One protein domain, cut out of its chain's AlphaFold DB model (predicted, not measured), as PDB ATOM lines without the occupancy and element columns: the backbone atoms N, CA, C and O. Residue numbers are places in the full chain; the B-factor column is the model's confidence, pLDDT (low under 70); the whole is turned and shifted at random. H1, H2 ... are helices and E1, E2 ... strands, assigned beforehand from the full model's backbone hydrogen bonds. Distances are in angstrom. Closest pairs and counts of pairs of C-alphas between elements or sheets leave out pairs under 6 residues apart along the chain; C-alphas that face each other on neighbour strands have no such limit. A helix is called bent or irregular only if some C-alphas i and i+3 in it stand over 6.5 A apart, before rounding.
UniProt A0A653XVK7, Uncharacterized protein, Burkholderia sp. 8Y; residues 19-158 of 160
ATOM      1  N   MET A  19     -33.088 -20.125  46.314       86.38
ATOM      2  CA  MET A  19     -33.237 -19.323  45.101       86.38
ATOM      3  C   MET A  19     -33.585 -20.209  43.904       86.38
ATOM      4  O   MET A  19     -32.836 -21.129  43.574       86.38
ATOM      5  N   SER A  20     -34.704 -19.911  43.243       88.88
ATOM      6  CA  SER A  20     -35.110 -20.585  42.006       88.88
ATOM      7  C   SER A  20     -34.462 -19.924  40.791       88.88
ATOM      8  O   SER A  20     -34.510 -18.704  40.640       88.88
ATOM      9  N   VAL A  21     -33.879 -20.733  39.913       89.56
ATOM     10  CA  VAL A  21     -33.160 -20.303  38.714       89.56
ATOM     11  C   VAL A  21     -33.695 -21.071  37.515       89.56
ATOM     12  O   VAL A  21     -33.742 -22.301  37.518       89.56
ATOM     13  N   SER A  22     -34.129 -20.342  36.489       90.12
ATOM     14  CA  SER A  22     -34.558 -20.931  35.220       90.12
ATOM     15  C   SER A  22     -33.374 -21.529  34.464       90.12
ATOM     16  O   SER A  22     -32.231 -21.109  34.658       90.12
ATOM     17  N   TRP A  23     -33.647 -22.453  33.541       89.81
ATOM     18  CA  TRP A  23     -32.621 -23.016  32.659       89.81
ATOM     19  C   TRP A  23     -31.743 -21.938  31.997       89.81
ATOM     20  O   TRP A  23     -30.520 -22.032  32.034       89.81
ATOM     21  N   ASP A  24     -32.344 -20.856  31.495       89.88
ATOM     22  CA  ASP A  24     -31.625 -19.750  30.843       89.88
ATOM     23  C   ASP A  24     -30.700 -18.936  31.745       89.88
ATOM     24  O   ASP A  24     -29.841 -18.215  31.232       89.88
ATOM     25  N   ASN A  25     -30.900 -19.004  33.059       91.19
ATOM     26  CA  ASN A  25     -30.030 -18.371  34.044       91.19
ATOM     27  C   ASN A  25     -29.101 -19.378  34.739       91.19
ATOM     28  O   ASN A  25     -28.273 -18.999  35.563       91.19
ATOM     29  N   PHE A  26     -29.233 -20.659  34.397       93.69
ATOM     30  CA  PHE A  26     -28.401 -21.742  34.892       93.69
ATOM     31  C   PHE A  26     -27.353 -22.172  33.861       93.69
ATOM     32  O   PHE A  26     -26.194 -22.353  34.219       93.69
ATOM     33  N   TYR A  27     -27.741 -22.330  32.596       95.12
ATOM     34  CA  TYR A  27     -26.887 -22.805  31.511       95.12
ATOM     35  C   TYR A  27     -26.611 -21.691  30.497       95.12
ATOM     36  O   TYR A  27     -27.534 -21.085  29.950       95.12
ATOM     37  N   TYR A  28     -25.333 -21.457  30.203       96.31
ATOM     38  CA  TYR A  28     -24.906 -20.455  29.234       96.31
ATOM     39  C   TYR A  28     -23.889 -21.023  28.254       96.31
ATOM     40  O   TYR A  28     -22.857 -21.567  28.638       96.31
ATOM     41  N   GLU A  29     -24.149 -20.803  26.974       96.12
ATOM     42  CA  GLU A  29     -23.185 -21.027  25.899       96.12
ATOM     43  C   GLU A  29     -22.246 -19.824  25.748       96.12
ATOM     44  O   GLU A  29     -22.539 -18.726  26.232       96.12
ATOM     45  N   GLU A  30     -21.142 -20.014  25.025       95.25
ATOM     46  CA  GLU A  30     -20.078 -19.025  24.794       95.25
ATOM     47  C   GLU A  30     -20.612 -17.637  24.390       95.25
ATOM     48  O   GLU A  30     -20.223 -16.613  24.959       95.25
ATOM     49  N   ALA A  31     -21.593 -17.587  23.481       95.06
ATOM     50  CA  ALA A  31     -22.227 -16.342  23.033       95.06
ATOM     51  C   ALA A  31     -22.938 -15.570  24.164       95.06
ATOM     52  O   ALA A  31     -23.102 -14.350  24.086       95.06
ATOM     53  N   ARG A  32     -23.346 -16.267  25.229       96.19
ATOM     54  CA  ARG A  32     -24.074 -15.726  26.381       96.19
ATOM     55  C   ARG A  32     -23.192 -15.524  27.616       96.19
ATOM     56  O   ARG A  32     -23.722 -15.121  28.651       96.19
ATOM     57  N   PHE A  33     -21.868 -15.693  27.543       96.25
ATOM     58  CA  PHE A  33     -20.993 -15.454  28.706       96.25
ATOM     59  C   PHE A  33     -21.105 -14.031  29.266       96.25
ATOM     60  O   PHE A  33     -21.057 -13.841  30.480       96.25
ATOM     61  N   LEU A  34     -21.322 -13.016  28.422       94.81
ATOM     62  CA  LEU A  34     -21.527 -11.652  28.918       94.81
ATOM     63  C   LEU A  34     -22.844 -11.508  29.699       94.81
ATOM     64  O   LEU A  34     -22.900 -10.769  30.685       94.81
ATOM     65  N   ALA A  35     -23.889 -12.242  29.307       94.81
ATOM     66  CA  ALA A  35     -25.128 -12.315  30.076       94.81
ATOM     67  C   ALA A  35     -24.898 -13.023  31.420       94.81
ATOM     68  O   ALA A  35     -25.331 -12.498  32.445       94.81
ATOM     69  N   ALA A  36     -24.145 -14.130  31.433       95.38
ATOM     70  CA  ALA A  36     -23.759 -14.831  32.659       95.38
ATOM     71  C   ALA A  36     -22.997 -13.910  33.626       95.38
ATOM     72  O   ALA A  36     -23.343 -13.824  34.801       95.38
ATOM     73  N   TYR A  37     -22.020 -13.141  33.128       93.94
ATOM     74  CA  TYR A  37     -21.284 -12.146  33.919       93.94
ATOM     75  C   TYR A  37     -22.204 -11.107  34.567       93.94
ATOM     76  O   TYR A  37     -22.101 -10.839  35.765       93.94
ATOM     77  N   ARG A  38     -23.126 -10.533  33.786       92.06
ATOM     78  CA  ARG A  38     -24.072  -9.522  34.278       92.06
ATOM     79  C   ARG A  38     -25.059 -10.100  35.291       92.06
ATOM     80  O   ARG A  38     -25.411  -9.403  36.238       92.06
ATOM     81  N   TRP A  39     -25.518 -11.332  35.084       93.50
ATOM     82  CA  TRP A  39     -26.455 -12.004  35.981       93.50
ATOM     83  C   TRP A  39     -25.790 -12.386  37.309       93.50
ATOM     84  O   TRP A  39     -26.291 -12.016  38.372       93.50
ATOM     85  N   LEU A  40     -24.608 -13.012  37.258       92.25
ATOM     86  CA  LEU A  40     -23.824 -13.353  38.449       92.25
ATOM     87  C   LEU A  40     -23.543 -12.114  39.300       92.25
ATOM     88  O   LEU A  40     -23.751 -12.144  40.510       92.25
ATOM     89  N   GLY A  41     -23.187 -10.996  38.660       88.75
ATOM     90  CA  GLY A  41     -22.896  -9.752  39.368       88.75
ATOM     91  C   GLY A  41     -24.066  -9.063  40.058       88.75
ATOM     92  O   GLY A  41     -23.843  -8.121  40.813       88.75
ATOM     93  N   LYS A  42     -25.298  -9.514  39.817       88.62
ATOM     94  CA  LYS A  42     -26.500  -9.042  40.519       88.62
ATOM     95  C   LYS A  42     -26.999 -10.028  41.573       88.62
ATOM     96  O   LYS A  42     -27.888  -9.675  42.337       88.62
ATOM     97  N   THR A  43     -26.467 -11.248  41.583       81.25
ATOM     98  CA  THR A  43     -27.056 -12.369  42.321       81.25
ATOM     99  C   THR A  43     -26.320 -12.628  43.630       81.25
ATOM    100  O   THR A  43     -26.916 -12.556  44.700       81.25
ATOM    101  N   ALA A  44     -25.025 -12.938  43.558       78.81
ATOM    102  CA  ALA A  44     -24.207 -13.287  44.717       78.81
ATOM    103  C   ALA A  44     -22.714 -13.183  44.376       78.81
ATOM    104  O   ALA A  44     -22.332 -13.116  43.210       78.81
ATOM    105  N   ILE A  45     -21.851 -13.260  45.396       83.69
ATOM    106  CA  ILE A  45     -20.387 -13.323  45.211       83.69
ATOM    107  C   ILE A  45     -19.991 -14.522  44.329       83.69
ATOM    108  O   ILE A  45     -19.056 -14.442  43.532       83.69
ATOM    109  N   SER A  46     -20.706 -15.642  44.471       89.81
ATOM    110  CA  SER A  46     -20.586 -16.818  43.610       89.81
ATOM    111  C   SER A  46     -21.925 -17.531  43.493       89.81
ATOM    112  O   SER A  46     -22.656 -17.568  44.485       89.81
ATOM    113  N   PHE A  47     -22.212 -18.155  42.353       94.00
ATOM    114  CA  PHE A  47     -23.450 -18.912  42.163       94.00
ATOM    115  C   PHE A  47     -23.235 -20.154  41.280       94.00
ATOM    116  O   PHE A  47     -22.413 -20.092  40.358       94.00
ATOM    117  N   PRO A  48     -23.934 -21.280  41.540       94.38
ATOM    118  CA  PRO A  48     -23.867 -22.466  40.694       94.38
ATOM    119  C   PRO A  48     -24.499 -22.227  39.316       94.38
ATOM    120  O   PRO A  48     -25.714 -22.100  39.195       94.38
ATOM    121  N   VAL A  49     -23.671 -22.207  38.270       95.88
ATOM    122  CA  VAL A  49     -24.100 -22.167  36.861       95.88
ATOM    123  C   VAL A  49     -23.242 -23.118  36.026       95.88
ATOM    124  O   VAL A  49     -22.154 -23.531  36.441       95.88
ATOM    125  N   ALA A  50     -23.731 -23.481  34.846       97.06
ATOM    126  CA  ALA A  50     -23.017 -24.263  33.853       97.06
ATOM    127  C   ALA A  50     -22.651 -23.375  32.657       97.06
ATOM    128  O   ALA A  50     -23.523 -22.772  32.034       97.06
ATOM    129  N   LEU A  51     -21.359 -23.302  32.333       97.94
ATOM    130  CA  LEU A  51     -20.860 -22.604  31.149       97.94
ATOM    131  C   LEU A  51     -20.342 -23.622  30.137       97.94
ATOM    132  O   LEU A  51     -19.454 -24.411  30.458       97.94
ATOM    133  N   ALA A  52     -20.880 -23.585  28.922       97.81
ATOM    134  CA  ALA A  52     -20.377 -24.337  27.783       97.81
ATOM    135  C   ALA A  52     -19.587 -23.411  26.854       97.81
ATOM    136  O   ALA A  52     -20.090 -22.368  26.438       97.81
ATOM    137  N   GLY A  53     -18.353 -23.778  26.524       97.25
ATOM    138  CA  GLY A  53     -17.517 -22.969  25.645       97.25
ATOM    139  C   GLY A  53     -16.296 -23.699  25.125       97.25
ATOM    140  O   GLY A  53     -15.981 -24.819  25.529       97.25
ATOM    141  N   THR A  54     -15.610 -23.036  24.205       97.94
ATOM    142  CA  THR A  54     -14.476 -23.608  23.490       97.94
ATOM    143  C   THR A  54     -13.179 -23.314  24.224       97.94
ATOM    144  O   THR A  54     -12.922 -22.163  24.574       97.94
ATOM    145  N   VAL A  55     -12.309 -24.303  24.406       97.81
ATOM    146  CA  VAL A  55     -10.975 -24.095  24.979       97.81
ATOM    147  C   VAL A  55     -10.139 -23.216  24.046       97.81
ATOM    148  O   VAL A  55      -9.931 -23.546  22.877       97.81
ATOM    149  N   SER A  56      -9.642 -22.091  24.560       97.31
ATOM    150  CA  SER A  56      -8.744 -21.176  23.848       97.31
ATOM    151  C   SER A  56      -7.280 -21.394  24.218       97.31
ATOM    152  O   SER A  56      -6.415 -21.304  23.350       97.31
ATOM    153  N   ASN A  57      -7.000 -21.699  25.486       97.25
ATOM    154  CA  ASN A  57      -5.654 -21.949  25.989       97.25
ATOM    155  C   ASN A  57      -5.693 -22.816  27.257       97.25
ATOM    156  O   ASN A  57      -6.683 -22.802  27.990       97.25
ATOM    157  N   ILE A  58      -4.597 -23.522  27.536       96.38
ATOM    158  CA  ILE A  58      -4.360 -24.213  28.808       96.38
ATOM    159  C   ILE A  58      -2.984 -23.783  29.310       96.38
ATOM    160  O   ILE A  58      -1.977 -24.037  28.655       96.38
ATOM    161  N   GLU A  59      -2.944 -23.114  30.455       95.25
ATOM    162  CA  GLU A  59      -1.726 -22.554  31.033       95.25
ATOM    163  C   GLU A  59      -1.373 -23.267  32.340       95.25
ATOM    164  O   GLU A  59      -2.240 -23.510  33.182       95.25
ATOM    165  N   ALA A  60      -0.088 -23.571  32.529       94.38
ATOM    166  CA  ALA A  60       0.465 -23.928  33.829       94.38
ATOM    167  C   ALA A  60       1.157 -22.695  34.421       94.38
ATOM    168  O   ALA A  60       2.019 -22.094  33.783       94.38
ATOM    169  N   THR A  61       0.797 -22.332  35.646       93.12
ATOM    170  CA  THR A  61       1.362 -21.194  36.371       93.12
ATOM    171  C   THR A  61       1.789 -21.621  37.770       93.12
ATOM    172  O   THR A  61       1.279 -22.596  38.318       93.12
ATOM    173  N   THR A  62       2.725 -20.899  38.380       91.88
ATOM    174  CA  THR A  62       3.190 -21.187  39.741       91.88
ATOM    175  C   THR A  62       2.846 -20.018  40.644       91.88
ATOM    176  O   THR A  62       3.268 -18.889  40.400       91.88
ATOM    177  N   ARG A  63       2.106 -20.279  41.724       86.69
ATOM    178  CA  ARG A  63       1.734 -19.256  42.707       86.69
ATOM    179  C   ARG A  63       2.028 -19.749  44.116       86.69
ATOM    180  O   ARG A  63       1.577 -20.822  44.505       86.69
ATOM    181  N   HIS A  64       2.787 -18.964  44.882       87.31
ATOM    182  CA  HIS A  64       3.229 -19.322  46.239       87.31
ATOM    183  C   HIS A  64       3.869 -20.726  46.318       87.31
ATOM    184  O   HIS A  64       3.581 -21.498  47.228       87.31
ATOM    185  N   GLY A  65       4.691 -21.081  45.322       88.06
ATOM    186  CA  GLY A  65       5.378 -22.378  45.259       88.06
ATOM    187  C   GLY A  65       4.494 -23.574  44.881       88.06
ATOM    188  O   GLY A  65       4.970 -24.703  44.920       88.06
ATOM    189  N   ARG A  66       3.224 -23.357  44.514       89.12
ATOM    190  CA  ARG A  66       2.310 -24.411  44.052       89.12
ATOM    191  C   ARG A  66       2.020 -24.260  42.563       89.12
ATOM    192  O   ARG A  66       1.721 -23.153  42.110       89.12
ATOM    193  N   SER A  67       2.074 -25.369  41.830       93.25
ATOM    194  CA  SER A  67       1.635 -25.438  40.436       93.25
ATOM    195  C   SER A  67       0.113 -25.361  40.364       93.25
ATOM    196  O   SER A  67      -0.594 -26.114  41.032       93.25
ATOM    197  N   LEU A  68      -0.379 -24.424  39.565       95.19
ATOM    198  CA  LEU A  68      -1.782 -24.203  39.261       95.19
ATOM    199  C   LEU A  68      -1.973 -24.300  37.753       95.19
ATOM    200  O   LEU A  68      -1.090 -23.939  36.978       95.19
ATOM    201  N   TYR A  69      -3.149 -24.743  37.341       96.12
ATOM    202  CA  TYR A  69      -3.504 -24.895  35.942       96.12
ATOM    203  C   TYR A  69      -4.753 -24.080  35.648       96.12
ATOM    204  O   TYR A  69      -5.724 -24.110  36.413       96.12
ATOM    205  N   VAL A  70      -4.712 -23.344  34.542       96.06
ATOM    206  CA  VAL A  70      -5.775 -22.444  34.109       96.06
ATOM    207  C   VAL A  70      -6.212 -22.840  32.710       96.06
ATOM    208  O   VAL A  70      -5.451 -22.744  31.751       96.06
ATOM    209  N   LEU A  71      -7.459 -23.277  32.587       97.44
ATOM    210  CA  LEU A  71      -8.121 -23.427  31.300       97.44
ATOM    211  C   LEU A  71      -8.787 -22.096  30.952       97.44
ATOM    212  O   LEU A  71      -9.610 -21.583  31.714       97.44
ATOM    213  N   HIS A  72      -8.464 -21.553  29.788       97.38
ATOM    214  CA  HIS A  72      -9.125 -20.381  29.238       97.38
ATOM    215  C   HIS A  72     -10.144 -20.833  28.202       97.38
ATOM    216  O   HIS A  72      -9.823 -21.631  27.319       97.38
ATOM    217  N   LEU A  73     -11.363 -20.305  28.286       97.44
ATOM    218  CA  LEU A  73     -12.349 -20.448  27.221       97.44
ATOM    219  C   LEU A  73     -12.244 -19.274  26.238       97.44
ATOM    220  O   LEU A  73     -11.688 -18.217  26.562       97.44
ATOM    221  N   LYS A  74     -12.738 -19.455  25.012       96.44
ATOM    222  CA  LYS A  74     -12.893 -18.357  24.054       96.44
ATOM    223  C   LYS A  74     -13.863 -17.318  24.633       96.44
ATOM    224  O   LYS A  74     -14.805 -17.677  25.345       96.44
ATOM    225  N   PRO A  75     -13.610 -16.021  24.399       94.38
ATOM    226  CA  PRO A  75     -14.508 -14.985  24.875       94.38
ATOM    227  C   PRO A  75     -15.815 -14.970  24.088       94.38
ATOM    228  O   PRO A  75     -15.842 -15.330  22.912       94.38
ATOM    229  N   SER A  76     -16.872 -14.433  24.699       95.00
ATOM    230  CA  SER A  76     -18.082 -14.087  23.952       95.00
ATOM    231  C   SER A  76     -17.772 -13.086  22.835       95.00
ATOM    232  O   SER A  76     -16.849 -12.270  22.946       95.00
ATOM    233  N   ALA A  77     -18.619 -13.055  21.806       92.12
ATOM    234  CA  ALA A  77     -18.606 -11.967  20.834       92.12
ATOM    235  C   ALA A  77     -18.712 -10.603  21.543       92.12
ATOM    236  O   ALA A  77     -19.438 -10.453  22.533       92.12
ATOM    237  N   ALA A  78     -17.981  -9.611  21.035       91.81
ATOM    238  CA  ALA A  78     -18.014  -8.268  21.591       91.81
ATOM    239  C   ALA A  78     -19.341  -7.565  21.270       91.81
ATOM    240  O   ALA A  78     -19.788  -7.537  20.117       91.81
ATOM    241  N   GLN A  79     -19.939  -6.962  22.294       92.19
ATOM    242  CA  GLN A  79     -21.159  -6.159  22.219       92.19
ATOM    243  C   GLN A  79     -20.837  -4.696  22.549       92.19
ATOM    244  O   GLN A  79     -19.945  -4.461  23.357       92.19
ATOM    245  N   PRO A  80     -21.539  -3.698  21.988       91.88
ATOM    246  CA  PRO A  80     -21.333  -2.305  22.380       91.88
ATOM    247  C   PRO A  80     -21.533  -2.113  23.887       91.88
ATOM    248  O   PRO A  80     -22.521  -2.582  24.461       91.88
ATOM    249  N   TYR A  81     -20.602  -1.422  24.539       91.12
ATOM    250  CA  TYR A  81     -20.718  -1.127  25.957       91.12
ATOM    251  C   TYR A  81     -21.797  -0.065  26.199       91.12
ATOM    252  O   TYR A  81     -21.794   1.001  25.591       91.12
ATOM    253  N   SER A  82     -22.702  -0.334  27.142       88.25
ATOM    254  CA  SER A  82     -23.877   0.517  27.405       88.25
ATOM    255  C   SER A  82     -23.569   1.986  27.720       88.25
ATOM    256  O   SER A  82     -24.394   2.845  27.426       88.25
ATOM    257  N   ARG A  83     -22.410   2.285  28.323       88.25
ATOM    258  CA  ARG A  83     -22.022   3.664  28.672       88.25
ATOM    259  C   ARG A  83     -21.195   4.355  27.588       88.25
ATOM    260  O   ARG A  83     -21.073   5.571  27.626       88.25
ATOM    261  N   ASP A  84     -20.602   3.590  26.676       88.00
ATOM    262  CA  ASP A  84     -19.779   4.100  25.579       88.00
ATOM    263  C   ASP A  84     -19.793   3.082  24.423       88.00
ATOM    264  O   ASP A  84     -19.041   2.103  24.455       88.00
ATOM    265  N   PRO A  85     -20.636   3.278  23.394       88.88
ATOM    266  CA  PRO A  85     -20.808   2.306  22.316       88.88
ATOM    267  C   PRO A  85     -19.571   2.169  21.416       88.88
ATOM    268  O   PRO A  85     -19.506   1.236  20.619       88.88
ATOM    269  N   THR A  86     -18.573   3.054  21.547       87.62
ATOM    270  CA  THR A  86     -17.284   2.938  20.836       87.62
ATOM    271  C   THR A  86     -16.369   1.860  21.434       87.62
ATOM    272  O   THR A  86     -15.323   1.522  20.865       87.62
ATOM    273  N   VAL A  87     -16.776   1.297  22.574       89.75
ATOM    274  CA  VAL A  87     -16.081   0.255  23.328       89.75
ATOM    275  C   VAL A  87     -16.799  -1.071  23.158       89.75
ATOM    276  O   VAL A  87     -17.999  -1.174  23.411       89.75
ATOM    277  N   GLY A  88     -16.052  -2.106  22.786       91.69
ATOM    278  CA  GLY A  88     -16.568  -3.468  22.736       91.69
ATOM    279  C   GLY A  88     -16.473  -4.114  24.112       91.69
ATOM    280  O   GLY A  88     -15.391  -4.235  24.663       91.69
ATOM    281  N   GLU A  89     -17.574  -4.568  24.683       92.69
ATOM    282  CA  GLU A  89     -17.612  -5.349  25.915       92.69
ATOM    283  C   GLU A  89     -17.740  -6.841  25.595       92.69
ATOM    284  O   GLU A  89     -18.584  -7.247  24.794       92.69
ATOM    285  N   ARG A  90     -16.913  -7.673  26.230       93.31
ATOM    286  CA  ARG A  90     -16.956  -9.136  26.095       93.31
ATOM    287  C   ARG A  90     -16.618  -9.817  27.412       93.31
ATOM    288  O   ARG A  90     -16.005  -9.198  28.279       93.31
ATOM    289  N   ALA A  91     -16.999 -11.082  27.560       93.75
ATOM    290  CA  ALA A  91     -16.693 -11.865  28.751       93.75
ATOM    291  C   ALA A  91     -15.790 -13.061  28.445       93.75
ATOM    292  O   ALA A  91     -15.963 -13.735  27.433       93.75
ATOM    293  N   HIS A  92     -14.861 -13.326  29.358       92.69
ATOM    294  CA  HIS A  92     -13.917 -14.434  29.353       92.69
ATOM    295  C   HIS A  92     -14.207 -15.332  30.549       92.69
ATOM    296  O   HIS A  92     -14.394 -14.833  31.657       92.69
ATOM    297  N   ALA A  93     -14.194 -16.643  30.343       95.81
ATOM    298  CA  ALA A  93     -14.335 -17.621  31.411       95.81
ATOM    299  C   ALA A  93     -13.008 -18.359  31.622       95.81
ATOM    300  O   ALA A  93     -12.414 -18.856  30.663       95.81
ATOM    301  N   THR A  94     -12.541 -18.415  32.872       96.50
ATOM    302  CA  THR A  94     -11.352 -19.184  33.253       96.50
ATOM    303  C   THR A  94     -11.658 -20.217  34.328       96.50
ATOM    304  O   THR A  94     -12.374 -19.959  35.295       96.50
ATOM    305  N   VAL A  95     -11.096 -21.408  34.159       97.50
ATOM    306  CA  VAL A  95     -11.302 -22.550  35.049       97.50
ATOM    307  C   VAL A  95      -9.971 -22.898  35.681       97.50
ATOM    308  O   VAL A  95      -8.992 -23.146  34.980       97.50
ATOM    309  N   TRP A  96      -9.936 -22.900  37.004       96.94
ATOM    310  CA  TRP A  96      -8.721 -23.105  37.775       96.94
ATOM    311  C   TRP A  96      -8.728 -24.464  38.455       96.94
ATOM    312  O   TRP A  96      -9.759 -24.913  38.952       96.94
ATOM    313  N   THR A  97      -7.564 -25.094  38.534       96.38
ATOM    314  CA  THR A  97      -7.361 -26.314  39.315       96.38
ATOM    315  C   THR A  97      -5.905 -26.433  39.762       96.38
ATOM    316  O   THR A  97      -5.006 -25.856  39.153       96.38
ATOM    317  N   SER A  98      -5.655 -27.196  40.824       95.69
ATOM    318  CA  SER A  98      -4.309 -27.658  41.191       95.69
ATOM    319  C   SER A  98      -3.978 -29.044  40.618       95.69
ATOM    320  O   SER A  98      -2.900 -29.560  40.882       95.69
ATOM    321  N   GLN A  99      -4.909 -29.657  39.882       96.12
ATOM    322  CA  GLN A  99      -4.835 -31.034  39.390       96.12
ATOM    323  C   GLN A  99      -4.657 -31.042  37.866       96.12
ATOM    324  O   GLN A  99      -5.605 -30.782  37.117       96.12
ATOM    325  N   ALA A 100      -3.435 -31.301  37.399       94.00
ATOM    326  CA  ALA A 100      -3.071 -31.254  35.980       94.00
ATOM    327  C   ALA A 100      -3.862 -32.273  35.145       94.00
ATOM    328  O   ALA A 100      -4.323 -31.995  34.035       94.00
ATOM    329  N   GLU A 101      -4.052 -33.462  35.708       95.06
ATOM    330  CA  GLU A 101      -4.671 -34.622  35.079       95.06
ATOM    331  C   GLU A 101      -6.166 -34.426  34.788       95.06
ATOM    332  O   GLU A 101      -6.761 -35.187  34.021       95.06
ATOM    333  N   TRP A 102      -6.793 -33.389  35.356       95.69
ATOM    334  CA  TRP A 102      -8.177 -33.023  35.036       95.69
ATOM    335  C   TRP A 102      -8.283 -32.277  33.706       95.69
ATOM    336  O   TRP A 102      -9.319 -32.362  33.052       95.69
ATOM    337  N   LEU A 103      -7.219 -31.581  33.293       95.06
ATOM    338  CA  LEU A 103      -7.176 -30.813  32.046       95.06
ATOM    339  C   LEU A 103      -6.348 -31.498  30.951       95.06
ATOM    340  O   LEU A 103      -6.496 -31.152  29.787       95.06
ATOM    341  N   GLN A 104      -5.521 -32.492  31.291       90.25
ATOM    342  CA  GLN A 104      -4.584 -33.148  30.365       90.25
ATOM    343  C   GLN A 104      -5.243 -33.741  29.107       90.25
ATOM    344  O   GLN A 104      -4.622 -33.795  28.048       90.25
ATOM    345  N   ALA A 105      -6.491 -34.203  29.212       91.00
ATOM    346  CA  ALA A 105      -7.227 -34.776  28.084       91.00
ATOM    347  C   ALA A 105      -7.843 -33.722  27.145       91.00
ATOM    348  O   ALA A 105      -8.331 -34.086  26.074       91.00
ATOM    349  N   LEU A 106      -7.855 -32.450  27.552       96.06
ATOM    350  CA  LEU A 106      -8.451 -31.348  26.806       96.06
ATOM    351  C   LEU A 106      -7.421 -30.709  25.879       96.06
ATOM    352  O   LEU A 106      -6.242 -30.584  26.213       96.06
ATOM    353  N   LYS A 107      -7.882 -30.271  24.713       96.12
ATOM    354  CA  LYS A 107      -7.069 -29.582  23.711       96.12
ATOM    355  C   LYS A 107      -7.673 -28.232  23.362       96.12
ATOM    356  O   LYS A 107      -8.860 -27.988  23.561       96.12
ATOM    357  N   ILE A 108      -6.848 -27.350  22.802       96.88
ATOM    358  CA  ILE A 108      -7.339 -26.118  22.179       96.88
ATOM    359  C   ILE A 108      -8.383 -26.494  21.118       96.88
ATOM    360  O   ILE A 108      -8.166 -27.420  20.340       96.88
ATOM    361  N   ASN A 109      -9.483 -25.745  21.089       96.88
ATOM    362  CA  ASN A 109     -10.687 -25.978  20.287       96.88
ATOM    363  C   ASN A 109     -11.606 -27.124  20.737       96.88
ATOM    364  O   ASN A 109     -12.656 -27.284  20.120       96.88
ATOM    365  N   ASP A 110     -11.302 -27.854  21.814       97.31
ATOM    366  CA  ASP A 110     -12.309 -28.732  22.418       97.31
ATOM    367  C   ASP A 110     -13.455 -27.888  22.992       97.31
ATOM    368  O   ASP A 110     -13.225 -26.862  23.640       97.31
ATOM    369  N   THR A 111     -14.693 -28.337  22.804       97.50
ATOM    370  CA  THR A 111     -15.850 -27.769  23.501       97.50
ATOM    371  C   THR A 111     -16.010 -28.469  24.841       97.50
ATOM    372  O   THR A 111     -16.044 -29.700  24.918       97.50
ATOM    373  N   VAL A 112     -16.127 -27.696  25.914       97.88
ATOM    374  CA  VAL A 112     -16.335 -28.215  27.267       97.88
ATOM    375  C   VAL A 112     -17.565 -27.590  27.897       97.88
ATOM    376  O   VAL A 112     -17.899 -26.444  27.610       97.88
ATOM    377  N   ILE A 113     -18.207 -28.330  28.796       97.75
ATOM    378  CA  ILE A 113     -19.147 -27.789  29.771       97.75
ATOM    379  C   ILE A 113     -18.500 -27.818  31.150       97.75
ATOM    380  O   ILE A 113     -17.851 -28.797  31.529       97.75
ATOM    381  N   VAL A 114     -18.663 -26.727  31.891       98.06
ATOM    382  CA  VAL A 114     -18.085 -26.552  33.218       98.06
ATOM    383  C   VAL A 114     -19.159 -26.066  34.176       98.06
ATOM    384  O   VAL A 114     -19.724 -24.985  33.999       98.06
ATOM    385  N   PHE A 115     -19.427 -26.858  35.208       96.19
ATOM    386  CA  PHE A 115     -20.470 -26.607  36.193       96.19
ATOM    387  C   PHE A 115     -19.897 -26.392  37.596       96.19
ATOM    388  O   PHE A 115     -19.047 -27.138  38.085       96.19
ATOM    389  N   GLY A 116     -20.421 -25.383  38.284       95.62
ATOM    390  CA  GLY A 116     -20.166 -25.154  39.700       95.62
ATOM    391  C   GLY A 116     -20.282 -23.683  40.057       95.62
ATOM    392  O   GLY A 116     -20.917 -22.911  39.345       95.62
ATOM    393  N   HIS A 117     -19.677 -23.293  41.177       95.38
ATOM    394  CA  HIS A 117     -19.768 -21.929  41.687       95.38
ATOM    395  C   HIS A 117     -18.873 -20.974  40.899       95.38
ATOM    396  O   HIS A 117     -17.689 -20.808  41.200       95.38
ATOM    397  N   TRP A 118     -19.468 -20.314  39.913       96.25
ATOM    398  CA  TRP A 118     -18.809 -19.261  39.160       96.25
ATOM    399  C   TRP A 118     -18.825 -17.953  39.932       96.25
ATOM    400  O   TRP A 118     -19.787 -17.614  40.624       96.25
ATOM    401  N   ARG A 119     -17.739 -17.205  39.783       93.75
ATOM    402  CA  ARG A 119     -17.545 -15.865  40.321       93.75
ATOM    403  C   ARG A 119     -17.391 -14.899  39.166       93.75
ATOM    404  O   ARG A 119     -16.737 -15.210  38.172       93.75
ATOM    405  N   HIS A 120     -17.950 -13.710  39.323       88.94
ATOM    406  CA  HIS A 120     -17.646 -12.593  38.442       88.94
ATOM    407  C   HIS A 120     -16.511 -11.759  39.055       88.94
ATOM    408  O   HIS A 120     -16.455 -11.560  40.268       88.94
ATOM    409  N   ALA A 121     -15.573 -11.287  38.240       80.88
ATOM    410  CA  ALA A 121     -14.568 -10.351  38.718       80.88
ATOM    411  C   ALA A 121     -15.228  -8.994  39.005       80.88
ATOM    412  O   ALA A 121     -15.823  -8.380  38.112       80.88
ATOM    413  N   THR A 122     -15.091  -8.531  40.248       64.31
ATOM    414  CA  THR A 122     -15.592  -7.231  40.716       64.31
ATOM    415  C   THR A 122     -14.610  -6.090  40.440       64.31
ATOM    416  O   THR A 122     -15.041  -4.968  40.200       64.31
ATOM    417  N   ALA A 123     -13.302  -6.373  40.440       54.69
ATOM    418  CA  ALA A 123     -12.247  -5.358  40.332       54.69
ATOM    419  C   ALA A 123     -11.532  -5.320  38.969       54.69
ATOM    420  O   ALA A 123     -11.135  -4.253  38.507       54.69
ATOM    421  N   ASN A 124     -11.388  -6.461  38.291       50.97
ATOM    422  CA  ASN A 124     -10.515  -6.567  37.120       50.97
ATOM    423  C   ASN A 124     -11.322  -6.493  35.831       50.97
ATOM    424  O   ASN A 124     -11.741  -7.509  35.280       50.97
ATOM    425  N   THR A 125     -11.548  -5.270  35.364       60.09
ATOM    426  CA  THR A 125     -11.950  -5.043  33.980       60.09
ATOM    427  C   THR A 125     -10.715  -4.607  33.206       60.09
ATOM    428  O   THR A 125     -10.275  -3.464  33.330       60.09
ATOM    429  N   PHE A 126     -10.119  -5.523  32.448       64.44
ATOM    430  CA  PHE A 126      -8.967  -5.175  31.624       64.44
ATOM    431  C   PHE A 126      -9.455  -4.414  30.396       64.44
ATOM    432  O   PHE A 126     -10.427  -4.805  29.748       64.44
ATOM    433  N   THR A 127      -8.795  -3.297  30.104       69.19
ATOM    434  CA  THR A 127      -9.006  -2.579  28.850       69.19
ATOM    435  C   THR A 127      -7.881  -2.965  27.908       69.19
ATOM    436  O   THR A 127      -6.724  -2.659  28.187       69.19
ATOM    437  N   SER A 128      -8.203  -3.640  26.809       73.00
ATOM    438  CA  SER A 128      -7.248  -3.920  25.737       73.00
ATOM    439  C   SER A 128      -7.538  -3.002  24.551       73.00
ATOM    440  O   SER A 128      -8.692  -2.754  24.202       73.00
ATOM    441  N   PHE A 129      -6.504  -2.424  23.942       72.88
ATOM    442  CA  PHE A 129      -6.687  -1.690  22.690       72.88
ATOM    443  C   PHE A 129      -6.926  -2.680  21.554       72.88
ATOM    444  O   PHE A 129      -6.365  -3.781  21.560       72.88
ATOM    445  N   ALA A 130      -7.755  -2.296  20.583       68.00
ATOM    446  CA  ALA A 130      -7.895  -3.090  19.373       68.00
ATOM    447  C   ALA A 130      -6.519  -3.242  18.710       68.00
ATOM    448  O   ALA A 130      -5.781  -2.266  18.551       68.00
ATOM    449  N   ARG A 131      -6.144  -4.477  18.361       62.41
ATOM    450  CA  ARG A 131      -4.962  -4.710  17.524       62.41
ATOM    451  C   ARG A 131      -5.282  -4.208  16.114       62.41
ATOM    452  O   ARG A 131      -6.425  -4.327  15.673       62.41
ATOM    453  N   ASN A 132      -4.286  -3.651  15.423       49.41
ATOM    454  CA  ASN A 132      -4.437  -3.148  14.052       49.41
ATOM    455  C   ASN A 132      -5.158  -4.193  13.176       49.41
ATOM    456  O   ASN A 132      -4.668  -5.314  13.043       49.41
ATOM    457  N   GLY A 133      -6.319  -3.830  12.616       54.03
ATOM    458  CA  GLY A 133      -7.135  -4.687  11.744       54.03
ATOM    459  C   GLY A 133      -8.549  -4.998  12.254       54.03
ATOM    460  O   GLY A 133      -9.389  -5.412  11.461       54.03
ATOM    461  N   ASP A 134      -8.846  -4.764  13.536       56.06
ATOM    462  CA  ASP A 134     -10.185  -4.974  14.101       56.06
ATOM    463  C   ASP A 134     -10.960  -3.644  14.168       56.06
ATOM    464  O   ASP A 134     -10.904  -2.902  15.147       56.06
ATOM    465  N   ASN A 135     -11.639  -3.295  13.072       63.19
ATOM    466  CA  ASN A 135     -12.220  -1.959  12.863       63.19
ATOM    467  C   ASN A 135     -13.524  -1.694  13.640       63.19
ATOM    468  O   ASN A 135     -14.101  -0.615  13.507       63.19
ATOM    469  N   LYS A 136     -14.040  -2.661  14.412       79.25
ATOM    470  CA  LYS A 136     -15.384  -2.548  15.004       79.25
ATOM    471  C   LYS A 136     -15.427  -1.705  16.281       79.25
ATOM    472  O   LYS A 136     -16.399  -0.987  16.494       79.25
ATOM    473  N   PHE A 137     -14.400  -1.780  17.126       83.81
ATOM    474  CA  PHE A 137     -14.329  -1.038  18.388       83.81
ATOM    475  C   PHE A 137     -12.911  -0.530  18.628       83.81
ATOM    476  O   PHE A 137     -11.945  -1.221  18.332       83.81
ATOM    477  N   ARG A 138     -12.766   0.661  19.219       81.81
ATOM    478  CA  ARG A 138     -11.444   1.262  19.485       81.81
ATOM    479  C   ARG A 138     -10.684   0.540  20.605       81.81
ATOM    480  O   ARG A 138      -9.454   0.501  20.625       81.81
ATOM    481  N   LYS A 139     -11.427   0.026  21.580       87.50
ATOM    482  CA  LYS A 139     -10.915  -0.684  22.753       87.50
ATOM    483  C   LYS A 139     -11.933  -1.723  23.202       87.50
ATOM    484  O   LYS A 139     -13.131  -1.573  22.945       87.50
ATOM    485  N   TYR A 140     -11.447  -2.732  23.906       88.81
ATOM    486  CA  TYR A 140     -12.240  -3.810  24.458       88.81
ATOM    487  C   TYR A 140     -12.233  -3.778  25.979       88.81
ATOM    488  O   TYR A 140     -11.194  -3.609  26.610       88.81
ATOM    489  N   LEU A 141     -13.420  -3.943  26.545       90.00
ATOM    490  CA  LEU A 141     -13.689  -4.092  27.958       90.00
ATOM    491  C   LEU A 141     -13.853  -5.581  28.259       90.00
ATOM    492  O   LEU A 141     -14.863  -6.191  27.896       90.00
ATOM    493  N   GLU A 142     -12.849  -6.170  28.898       90.56
ATOM    494  CA  GLU A 142     -12.812  -7.603  29.172       90.56
ATOM    495  C   GLU A 142     -13.365  -7.894  30.565       90.56
ATOM    496  O   GLU A 142     -12.787  -7.527  31.589       90.56
ATOM    497  N   ARG A 143     -14.527  -8.548  30.595       92.38
ATOM    498  CA  ARG A 143     -15.174  -9.037  31.812       92.38
ATOM    499  C   ARG A 143     -14.697 -10.446  32.110       92.38
ATOM    500  O   ARG A 143     -14.644 -11.273  31.208       92.38
ATOM    501  N   GLN A 144     -14.393 -10.743  33.367       92.69
ATOM    502  CA  GLN A 144     -13.885 -12.057  33.742       92.69
ATOM    503  C   GLN A 144     -14.881 -12.827  34.610       92.69
ATOM    504  O   GLN A 144     -15.414 -12.312  35.594       92.69
ATOM    505  N   LEU A 145     -15.093 -14.081  34.231       94.88
ATOM    506  CA  LEU A 145     -15.745 -15.137  34.986       94.88
ATOM    507  C   LEU A 145     -14.679 -16.142  35.405       94.88
ATOM    508  O   LEU A 145     -13.815 -16.496  34.599       94.88
ATOM    509  N   SER A 146     -14.729 -16.617  36.644       95.69
ATOM    510  CA  SER A 146     -13.813 -17.657  37.104       95.69
ATOM    511  C   SER A 146     -14.480 -18.685  38.001       95.69
ATOM    512  O   SER A 146     -15.424 -18.390  38.734       95.69
ATOM    513  N   ILE A 147     -13.957 -19.904  37.951       96.69
ATOM    514  CA  ILE A 147     -14.341 -21.009  38.825       96.69
ATOM    515  C   ILE A 147     -13.086 -21.747  39.286       96.69
ATOM    516  O   ILE A 147     -12.111 -21.858  38.542       96.69
ATOM    517  N   TRP A 148     -13.122 -22.260  40.514       96.75
ATOM    518  CA  TRP A 148     -12.161 -23.246  40.997       96.75
ATOM    519  C   TRP A 148     -12.799 -24.633  40.940       96.75
ATOM    520  O   TRP A 148     -13.886 -24.832  41.484       96.75
ATOM    521  N   LEU A 149     -12.146 -25.587  40.279       96.75
ATOM    522  CA  LEU A 149     -12.592 -26.973  40.280       96.75
ATOM    523  C   LEU A 149     -12.246 -27.613  41.623       96.75
ATOM    524  O   LEU A 149     -11.102 -27.593  42.075       96.75
ATOM    525  N   HIS A 150     -13.253 -28.209  42.243       95.12
ATOM    526  CA  HIS A 150     -13.138 -28.993  43.465       95.12
ATOM    527  C   HIS A 150     -13.134 -30.496  43.177       95.12
ATOM    528  O   HIS A 150     -12.527 -31.250  43.932       95.12
ATOM    529  N   VAL A 151     -13.768 -30.931  42.083       95.81
ATOM    530  CA  VAL A 151     -13.778 -32.327  41.617       95.81
ATOM    531  C   VAL A 151     -13.722 -32.400  40.088       95.81
ATOM    532  O   VAL A 151     -14.217 -31.512  39.395       95.81
ATOM    533  N   LYS A 152     -13.176 -33.499  39.545       95.19
ATOM    534  CA  LYS A 152     -13.029 -33.710  38.092       95.19
ATOM    535  C   LYS A 152     -14.359 -33.662  37.325       95.19
ATOM    536  O   LYS A 152     -14.388 -33.177  36.203       95.19
ATOM    537  N   SER A 153     -15.458 -34.128  37.924       94.75
ATOM    538  CA  SER A 153     -16.782 -34.181  37.278       94.75
ATOM    539  C   SER A 153     -17.401 -32.809  36.993       94.75
ATOM    540  O   SER A 153     -18.385 -32.727  36.266       94.75
ATOM    541  N   GLN A 154     -16.830 -31.728  37.528       97.06
ATOM    542  CA  GLN A 154     -17.273 -30.362  37.239       97.06
ATOM    543  C   GLN A 154     -16.895 -29.879  35.839       97.06
ATOM    544  O   GLN A 154     -17.377 -28.830  35.426       97.06
ATOM    545  N   ILE A 155     -16.049 -30.610  35.116       97.31
ATOM    546  CA  ILE A 155     -15.706 -30.328  33.726       97.31
ATOM    547  C   ILE A 155     -15.916 -31.581  32.881       97.31
ATOM    548  O   ILE A 155     -15.599 -32.696  33.291       97.31
ATOM    549  N   SER A 156     -16.473 -31.410  31.689       96.75
ATOM    550  CA  SER A 156     -16.651 -32.494  30.727       96.75
ATOM    551  C   SER A 156     -16.481 -31.979  29.310       96.75
ATOM    552  O   SER A 156     -16.989 -30.915  28.963       96.75
ATOM    553  N   ARG A 157     -15.767 -32.744  28.483       96.81
ATOM    554  CA  ARG A 157     -15.678 -32.488  27.045       96.81
ATOM    555  C   ARG A 157     -16.990 -32.897  26.384       96.81
ATOM    556  O   ARG A 157     -17.463 -34.009  26.610       96.81
ATOM    557  N   LEU A 158     -17.554 -32.011  25.572       92.06
ATOM    558  CA  LEU A 158     -18.723 -32.301  24.752       92.06
ATOM    559  C   LEU A 158     -18.283 -32.980  23.443       92.06
ATOM    560  O   LEU A 158     -17.186 -32.697  22.953       92.06
TER     561      LEU A 158
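AT A GLANCE: This is residues 19 to 158 of the 160 residues of an uncharacterized protein of Burkholderia sp. 8Y (UniProt A0A653XVK7). This is a small closed barrel of five strands, E3, E4, E6, E9 and E7 in order round the ring, with H2 packed on its outside where the sheet curls round the helix. Three of the ring strands, E3, E6 and E7, bend sharply; beyond the ring, E6 and E9 reach on side by side with short E5 and E8 paired onto them, while E2 and E10 pair onto E3 and E7. The 140 printed residues hold two named helices and ten named strands, in the order E1 H1 E2 H2 and then E3 to E10; the barrel sheet is mixed and the class is mostly strand. The whole is compact, with a radius of gyration of the C-alphas of 15.3 A and spans of 42 by 40 by 31 A.

IN THESE COORDINATES: Find C-alpha 47 at (-23.450, -18.912, 42.163), where E3 begins; it runs through residues 47 to 63, 25.2 A, and bends by 115 degrees at residue 54. Next come E4, residues 66 to 73, 22.7 A, and E6, residues 84 to 97, 35.6 A. E9, residues 139 to 148, 29.0 A, ends at (-12.161, -23.246, 40.997), and E7 spans residues 111 to 120, 21.4 A. The shorter strands are E1, 19 to 22, E2, 27 to 29, E5, 79 to 81, E8, 126 to 129, and E10, 155 to 157. H1 is residues 23 to 26; H2, residues 30 to 43, 20.0 A, starts at (-20.078, -19.025, 24.794).

HOW THE PARTS SIT: Go round the ring: the hairpin E3 and E4 is antiparallel, with N 59 and O 70 at 2.8 A. E4 and E6 are antiparallel, N 71 to O 95 at 2.8 A. E6 and E9 are parallel, N 92 to O 143 at 2.8 A. E9 and E7 are antiparallel, N 119 to O 146 at 2.8 A, and antiparallel E7 and E3, N 51 to O 114 at 2.9 A, close the ring. E2, H2 and E3 form a strand-helix-strand unit, two parallel neighbour strands with a helix between, its crossover right-handed; N 52 and O 28 are 2.8 A apart. H2 is on the barrel, outside it, at a height over the sheet of 5.9 A; its closest C-alphas to E6 are Leu 34 and Ala 91, 4.8 A. It runs across the strands, at 68 degrees to E9 on the local plane. H2 is irregular, C-alphas 31 and 34 being 7.6 A apart, with 7 of 10 O i to N i+4 pairs within hydrogen-bond range; H1 is too short for such a pair. H1, on the barrel and outside it, is close to H2 but not clearly touching, the C-alphas of Asn 25 and Ala 36 being closest at 7.3 A. E1 pairs with no named strand.

THE WHOLE: The two C-alphas farthest apart, Met 19 and Asn 132, are 45.3 A apart. The printed part has no cut; the one long link is E6 to E7, residues 98 to 110. Mean pLDDT of the printed part is 90.0, and residues 122 to 127 and 130 to 135 are under 70.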